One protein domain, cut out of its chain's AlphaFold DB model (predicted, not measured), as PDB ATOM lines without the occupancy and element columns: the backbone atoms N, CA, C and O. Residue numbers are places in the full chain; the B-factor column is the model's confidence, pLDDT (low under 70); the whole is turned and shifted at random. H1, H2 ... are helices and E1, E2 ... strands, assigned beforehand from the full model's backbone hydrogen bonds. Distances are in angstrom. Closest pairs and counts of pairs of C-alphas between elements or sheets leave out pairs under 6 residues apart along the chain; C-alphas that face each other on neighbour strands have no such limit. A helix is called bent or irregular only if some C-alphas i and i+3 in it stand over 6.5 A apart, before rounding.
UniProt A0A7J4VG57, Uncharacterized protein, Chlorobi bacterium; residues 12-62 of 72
ATOM      1  N   ASP A  12     -31.428 -28.365  95.100       98.19
ATOM      2  CA  ASP A  12     -30.314 -28.349  94.150       98.19
ATOM      3  C   ASP A  12     -29.209 -27.380  94.590       98.19
ATOM      4  O   ASP A  12     -28.029 -27.721  94.519       98.19
ATOM      5  N   GLU A  13     -29.569 -26.215  95.138       97.62
ATOM      6  CA  GLU A  13     -28.599 -25.287  95.737       97.62
ATOM      7  C   GLU A  13     -27.898 -25.910  96.951       97.62
ATOM      8  O   GLU A  13     -26.686 -25.764  97.113       97.62
ATOM      9  N   LEU A  14     -28.629 -26.651  97.789       96.19
ATOM     10  CA  LEU A  14     -28.040 -27.352  98.935       96.19
ATOM     11  C   LEU A  14     -27.073 -28.456  98.494       96.19
ATOM     12  O   LEU A  14     -25.976 -28.575  99.050       96.19
ATOM     13  N   TYR A  15     -27.443 -29.247  97.486       97.62
ATOM     14  CA  TYR A  15     -26.569 -30.279  96.936       97.62
ATOM     15  C   TYR A  15     -25.337 -29.677  96.271       97.62
ATOM     16  O   TYR A  15     -24.234 -30.171  96.496       97.62
ATOM     17  N   LEU A  16     -25.487 -28.576  95.532       97.62
ATOM     18  CA  LEU A  16     -24.358 -27.854  94.952       97.62
ATOM     19  C   LEU A  16     -23.356 -27.430  96.033       97.62
ATOM     20  O   LEU A  16     -22.166 -27.718  95.917       97.62
ATOM     21  N   ILE A  17     -23.830 -26.788  97.104       96.31
ATOM     22  CA  ILE A  17     -22.946 -26.282  98.162       96.31
ATOM     23  C   ILE A  17     -22.276 -27.431  98.923       96.31
ATOM     24  O   ILE A  17     -21.072 -27.390  99.175       96.31
ATOM     25  N   THR A  18     -23.033 -28.464  99.295       95.88
ATOM     26  CA  THR A  18     -22.487 -29.598 100.059       95.88
ATOM     27  C   THR A  18     -21.487 -30.414  99.243       95.88
ATOM     28  O   THR A  18     -20.437 -30.782  99.778       95.88
ATOM     29  N   ASN A  19     -21.743 -30.622  97.948       98.06
ATOM     30  CA  ASN A  19     -20.789 -31.260  97.039       98.06
ATOM     31  C   ASN A  19     -19.532 -30.405  96.853       98.06
ATOM     32  O   ASN A  19     -18.430 -30.931  96.975       98.06
ATOM     33  N   ALA A  20     -19.668 -29.087  96.678       97.44
ATOM     34  CA  ALA A  20     -18.515 -28.195  96.576       97.44
ATOM     35  C   ALA A  20     -17.639 -28.232  97.842       97.44
ATOM     36  O   ALA A  20     -16.417 -28.302  97.747       97.44
ATOM     37  N   ILE A  21     -18.240 -28.245  99.039       96.69
ATOM     38  CA  ILE A  21     -17.485 -28.386 100.297       96.69
ATOM     39  C   ILE A  21     -16.746 -29.727 100.337       96.69
ATOM     40  O   ILE A  21     -15.574 -29.763 100.717       96.69
ATOM     41  N   LYS A  22     -17.408 -30.819  99.940       98.00
ATOM     42  CA  LYS A  22     -16.788 -32.146  99.870       98.00
ATOM     43  C   LYS A  22     -15.584 -32.144  98.924       98.00
ATOM     44  O   LYS A  22     -14.506 -32.566  99.331       98.00
ATOM     45  N   GLU A  23     -15.738 -31.603  97.718       98.44
ATOM     46  CA  GLU A  23     -14.651 -31.499  96.739       98.44
ATOM     47  C   GLU A  23     -13.481 -30.657  97.258       98.44
ATOM     48  O   GLU A  23     -12.326 -31.049  97.091       98.44
ATOM     49  N   ILE A  24     -13.758 -29.537  97.940       97.06
ATOM     50  CA  ILE A  24     -12.717 -28.706  98.564       97.06
ATOM     51  C   ILE A  24     -11.923 -29.520  99.582       97.06
ATOM     52  O   ILE A  24     -10.696 -29.469  99.567       97.06
ATOM     53  N   VAL A  25     -12.596 -30.276 100.453       97.62
ATOM     54  CA  VAL A  25     -11.926 -31.108 101.465       97.62
ATOM     55  C   VAL A  25     -11.081 -32.199 100.807       97.62
ATOM     56  O   VAL A  25      -9.940 -32.404 101.213       97.62
ATOM     57  N   GLU A  26     -11.603 -32.860  99.774       98.56
ATOM     58  CA  GLU A  26     -10.893 -33.919  99.043       98.56
ATOM     59  C   GLU A  26      -9.659 -33.404  98.285       98.56
ATOM     60  O   GLU A  26      -8.693 -34.146  98.106       98.56
ATOM     61  N   ASN A  27      -9.660 -32.136  97.863       98.38
ATOM     62  CA  ASN A  27      -8.603 -31.552  97.032       98.38
ATOM     63  C   ASN A  27      -7.752 -30.489  97.748       98.38
ATOM     64  O   ASN A  27      -6.892 -29.874  97.105       98.38
ATOM     65  N   ILE A  28      -7.949 -30.264  99.054       97.38
ATOM     66  CA  ILE A  28      -7.375 -29.113  99.773       97.38
ATOM     67  C   ILE A  28      -5.849 -29.036  99.655       97.38
ATOM     68  O   ILE A  28      -5.303 -27.956  99.431       97.38
ATOM     69  N   ASP A  29      -5.159 -30.179  99.698       98.00
ATOM     70  CA  ASP A  29      -3.699 -30.259  99.596       98.00
ATOM     71  C   ASP A  29      -3.148 -29.714  98.277       98.00
ATOM     72  O   ASP A  29      -2.021 -29.206  98.210       98.00
ATOM     73  N   LYS A  30      -3.953 -29.815  97.219       98.38
ATOM     74  CA  LYS A  30      -3.634 -29.291  95.897       98.38
ATOM     75  C   LYS A  30      -4.097 -27.844  95.769       98.38
ATOM     76  O   LYS A  30      -3.269 -26.986  95.485       98.38
ATOM     77  N   TRP A  31      -5.382 -27.580  96.005       97.62
ATOM     78  CA  TRP A  31      -5.997 -26.277  95.725       97.62
ATOM     79  C   TRP A  31      -5.483 -25.154  96.623       97.62
ATOM     80  O   TRP A  31      -5.439 -24.008  96.188       97.62
ATOM     81  N   GLN A  32      -5.013 -25.449  97.841       96.81
ATOM     82  CA  GLN A  32      -4.428 -24.408  98.696       96.81
ATOM     83  C   GLN A  32      -3.186 -23.747  98.073       96.81
ATOM     84  O   GLN A  32      -2.904 -22.588  98.357       96.81
ATOM     85  N   LYS A  33      -2.452 -24.461  97.206       97.75
ATOM     86  CA  LYS A  33      -1.216 -23.967  96.573       97.75
ATOM     87  C   LYS A  33      -1.479 -22.893  95.525       97.75
ATOM     88  O   LYS A  33      -0.561 -22.159  95.166       97.75
ATOM     89  N   ASP A  34      -2.719 -22.794  95.060       97.31
ATOM     90  CA  ASP A  34      -3.138 -21.799  94.082       97.31
ATOM     91  C   ASP A  34      -3.439 -20.437  94.731       97.31
ATOM     92  O   ASP A  34      -3.725 -19.471  94.025       97.31
ATOM     93  N   TYR A  35      -3.333 -20.331  96.061       96.12
ATOM     94  CA  TYR A  35      -3.611 -19.116  96.819       96.12
ATOM     95  C   TYR A  35      -2.424 -18.677  97.681       96.12
ATOM     96  O   TYR A  35      -1.691 -19.491  98.239       96.12
ATOM     97  N   THR A  36      -2.286 -17.362  97.849       95.56
ATOM     98  CA  THR A  36      -1.336 -16.720  98.765       95.56
ATOM     99  C   THR A  36      -2.094 -15.901  99.809       95.56
ATOM    100  O   THR A  36      -3.007 -15.146  99.470       95.56
ATOM    101  N   TYR A  37      -1.715 -16.036 101.081       95.62
ATOM    102  CA  TYR A  37      -2.300 -15.270 102.183       95.62
ATOM    103  C   TYR A  37      -1.634 -13.893 102.333       95.62
ATOM    104  O   TYR A  37      -0.417 -13.799 102.493       95.62
ATOM    105  N   ASP A  38      -2.436 -12.828 102.318       94.06
ATOM    106  CA  ASP A  38      -2.028 -11.455 102.622       94.06
ATOM    107  C   ASP A  38      -2.464 -11.093 104.051       94.06
ATOM    108  O   ASP A  38      -3.637 -10.814 104.320       94.06
ATOM    109  N   ILE A  39      -1.494 -11.061 104.968       96.06
ATOM    110  CA  ILE A  39      -1.711 -10.760 106.392       96.06
ATOM    111  C   ILE A  39      -2.251  -9.348 106.639       96.06
ATOM    112  O   ILE A  39      -2.953  -9.124 107.621       96.06
ATOM    113  N   HIS A  40      -1.929  -8.382 105.775       95.31
ATOM    114  CA  HIS A  40      -2.290  -6.981 105.990       95.31
ATOM    115  C   HIS A  40      -3.752  -6.720 105.651       95.31
ATOM    116  O   HIS A  40      -4.358  -5.803 106.202       95.31
ATOM    117  N   LYS A  41      -4.310  -7.529 104.745       91.69
ATOM    118  CA  LYS A  41      -5.732  -7.488 104.383       91.69
ATOM    119  C   LYS A  41      -6.546  -8.588 105.054       91.69
ATOM    120  O   LYS A  41      -7.766  -8.492 105.079       91.69
ATOM    121  N   ASN A  42      -5.876  -9.595 105.621       93.94
ATOM    122  CA  ASN A  42      -6.487 -10.831 106.097       93.94
ATOM    123  C   ASN A  42      -7.280 -11.540 104.981       93.94
ATOM    124  O   ASN A  42      -8.408 -11.989 105.179       93.94
ATOM    125  N   GLU A  43      -6.679 -11.616 103.792       92.31
ATOM    126  CA  GLU A  43      -7.303 -12.142 102.574       92.31
ATOM    127  C   GLU A  43      -6.439 -13.232 101.937       92.31
ATOM    128  O   GLU A  43      -5.212 -13.190 102.007       92.31
ATOM    129  N   TYR A  44      -7.081 -14.189 101.266       92.56
ATOM    130  CA  TYR A  44      -6.411 -15.140 100.380       92.56
ATOM    131  C   TYR A  44      -6.624 -14.703  98.934       92.56
ATOM    132  O   TYR A  44      -7.757 -14.516  98.494       92.56
ATOM    133  N   LEU A  45      -5.532 -14.553  98.193       91.94
ATOM    134  CA  LEU A  45      -5.540 -14.132  96.796       91.94
ATOM    135  C   LEU A  45      -5.128 -15.307  95.922       91.94
ATOM    136  O   LEU A  45      -4.102 -15.931  96.178       91.94
ATOM    137  N   HIS A  46      -5.911 -15.596  94.885       94.44
ATOM    138  CA  HIS A  46      -5.504 -16.583  93.892       94.44
ATOM    139  C   HIS A  46      -4.259 -16.077  93.151       94.44
ATOM    140  O   HIS A  46      -4.204 -14.910  92.757       94.44
ATOM    141  N   ASN A  47      -3.283 -16.949  92.918       93.81
ATOM    142  CA  ASN A  47      -1.980 -16.591  92.353       93.81
ATOM    143  C   ASN A  47      -2.080 -16.038  90.918       93.81
ATOM    144  O   ASN A  47      -1.204 -15.296  90.483       93.81
ATOM    145  N   SER A  48      -3.153 -16.360  90.187       93.25
ATOM    146  CA  SER A  48      -3.436 -15.790  88.859       93.25
ATOM    147  C   SER A  48      -4.237 -14.481  88.887       93.25
ATOM    148  O   SER A  48      -4.558 -13.947  87.823       93.25
ATOM    149  N   SER A  49      -4.599 -13.965  90.067       87.12
ATOM    150  CA  SER A  49      -5.353 -12.715  90.172       87.12
ATOM    151  C   SER A  49      -4.525 -11.561  89.603       87.12
ATOM    152  O   SER A  49      -3.462 -11.211  90.112       87.12
ATOM    153  N   ASN A  50      -5.023 -10.951  88.530       86.00
ATOM    154  CA  ASN A  50      -4.334  -9.901  87.776       86.00
ATOM    155  C   ASN A  50      -4.839  -8.482  88.124       86.00
ATOM    156  O   ASN A  50      -4.525  -7.505  87.440       86.00
ATOM    157  N   GLY A  51      -5.645  -8.356  89.184       82.12
ATOM    158  CA  GLY A  51      -6.221  -7.085  89.623       82.12
ATOM    159  C   GLY A  51      -7.419  -6.594  88.802       82.12
ATOM    160  O   GLY A  51      -7.858  -5.463  89.021       82.12
ATOM    161  N   GLU A  52      -7.977  -7.403  87.895       85.81
ATOM    162  CA  GLU A  52      -9.222  -7.079  87.179       85.81
ATOM    163  C   GLU A  52     -10.386  -6.785  88.122       85.81
ATOM    164  O   GLU A  52     -11.097  -5.802  87.912       85.81
ATOM    165  N   ASP A  53     -10.528  -7.538  89.215       84.88
ATOM    166  CA  ASP A  53     -11.573  -7.278  90.210       84.88
ATOM    167  C   ASP A  53     -11.469  -5.863  90.790       84.88
ATOM    168  O   ASP A  53     -12.476  -5.170  90.928       84.88
ATOM    169  N   LYS A  54     -10.246  -5.375  91.051       85.88
ATOM    170  CA  LYS A  54     -10.028  -4.002  91.538       85.88
ATOM    171  C   LYS A  54     -10.426  -2.964  90.493       85.88
ATOM    172  O   LYS A  54     -10.993  -1.933  90.849       85.88
ATOM    173  N   LYS A  55     -10.147  -3.225  89.212       90.06
ATOM    174  CA  LYS A  55     -10.574  -2.346  88.111       90.06
ATOM    175  C   LYS A  55     -12.097  -2.324  87.996       90.06
ATOM    176  O   LYS A  55     -12.670  -1.241  87.891       90.06
ATOM    177  N   ARG A  56     -12.745  -3.490  88.089       91.06
ATOM    178  CA  ARG A  56     -14.208  -3.609  88.071       91.06
ATOM    179  C   ARG A  56     -14.836  -2.829  89.222       91.06
ATOM    180  O   ARG A  56     -15.682  -1.980  88.969       91.06
ATOM    181  N   VAL A  57     -14.371  -3.034  90.456       90.56
ATOM    182  CA  VAL A  57     -14.870  -2.288  91.625       90.56
ATOM    183  C   VAL A  57     -14.669  -0.785  91.439       90.56
ATOM    184  O   VAL A  57     -15.594  -0.019  91.685       90.56
ATOM    185  N   LYS A  58     -13.506  -0.348  90.936       91.56
ATOM    186  CA  LYS A  58     -13.252   1.073  90.661       91.56
ATOM    187  C   LYS A  58     -14.267   1.662  89.671       91.56
ATOM    188  O   LYS A  58     -14.703   2.788  89.879       91.56
ATOM    189  N   SER A  59     -14.666   0.906  88.645       94.00
ATOM    190  CA  SER A  59     -15.651   1.370  87.652       94.00
ATOM    191  C   SER A  59     -17.054   1.597  88.223       94.00
ATOM    192  O   SER A  59     -17.762   2.467  87.735       94.00
ATOM    193  N   TRP A  60     -17.454   0.898  89.292       93.62
ATOM    194  CA  TRP A  60     -18.760   1.129  89.928       93.62
ATOM    195  C   TRP A  60     -18.885   2.518  90.560       93.62
ATOM    196  O   TRP A  60     -19.991   3.029  90.716       93.62
ATOM    197  N   PHE A  61     -17.753   3.132  90.909       91.75
ATOM    198  CA  PHE A  61     -17.682   4.479  91.472       91.75
ATOM    199  C   PHE A  61     -17.315   5.534  90.422       91.75
ATOM    200  O   PHE A  61     -17.101   6.695  90.772       91.75
ATOM    201  N   ASP A  62     -17.236   5.152  89.144       91.00
ATOM    202  CA  ASP A  62     -17.054   6.097  88.051       91.00
ATOM    203  C   ASP A  62     -18.400   6.730  87.677       91.00
ATOM    204  O   ASP A  62     -19.206   6.184  86.925       91.00
TER     205      ASP A  62
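What this domain is: This is residues 12 to 62 of the 72 residues of an uncharacterized protein of Chlorobi bacterium (UniProt A0A7J4VG57). A small hairpin of two strands, E1 and E2, joins two helical arms that stay apart, and together they make an open arch with few contacts. One arm is the long helix H1, sharply kinked near residue 28, and the other is the short helix H2, which with the end of the printed part sticks out as residues 50 to 62. The printed part has 51 residues, with two named helices and two named strands in the order H1, E1, E2, H2; the sheet has the order E1, E2 and is antiparallel, and the class is mostly helix. The whole is only just extended, close to loose, with a radius of gyration of the C-alphas of 15.0 A, and the C-alphas span 39 by 28 by 18 A.

How they stand to each other: The strands E1, residues 35 to 38, and E2, residues 43 to 46, form a hairpin and are antiparallel, with 148 degrees between their directions. The C-alphas of Tyr 35 and His 46 face each other at 4.3 A. N 36 and O 45 are within hydrogen-bond range at 2.9 A, and N 38 and O 43 at 2.8 A. H1, residues 12 to 34, has one pair of C-alphas within 8 A of E2, those of Asp 34 and His 46, 5.7 A apart. H1 has a kink of 88 degrees near residue 28 and is irregular, with C-alphas 26 and 29 being 8.1 A apart. H2, residues 52 to 60, is apart from H1 and from E1. In H2 every O i to N i+4 pair is within hydrogen-bond range; in H1, 15 of 19 are.

Where its parts are: E1 runs from Tyr 35 to Asp 38 and is 9.7 A from first to last C-alpha. E2 runs from Glu 43 to His 46, 9.9 A. H1 begins at C-alpha 12 at (-30.314, -28.349, 94.150) and ends at C-alpha 34 at (-3.138, -21.799, 94.082), 28.0 A away. H2 runs from Glu 52 to Trp 60 over 12.9 A, with C-alpha 60 at (-18.760, 1.129, 89.928).

The domain as a whole: The two C-alphas farthest apart are those of Glu 26 and Asp 62, at 42.0 A. The printed part has no cut, and the links H1 to E1, E1 to E2 and E2 to H2 are tight. Residues 12 to 23 and 25 to 30, which belong to H1, stand free, as do residues 50 to 62, of which 52 to 60 belong to H2. The mean pLDDT of the printed part is 94.2, and no printed residue is under 70.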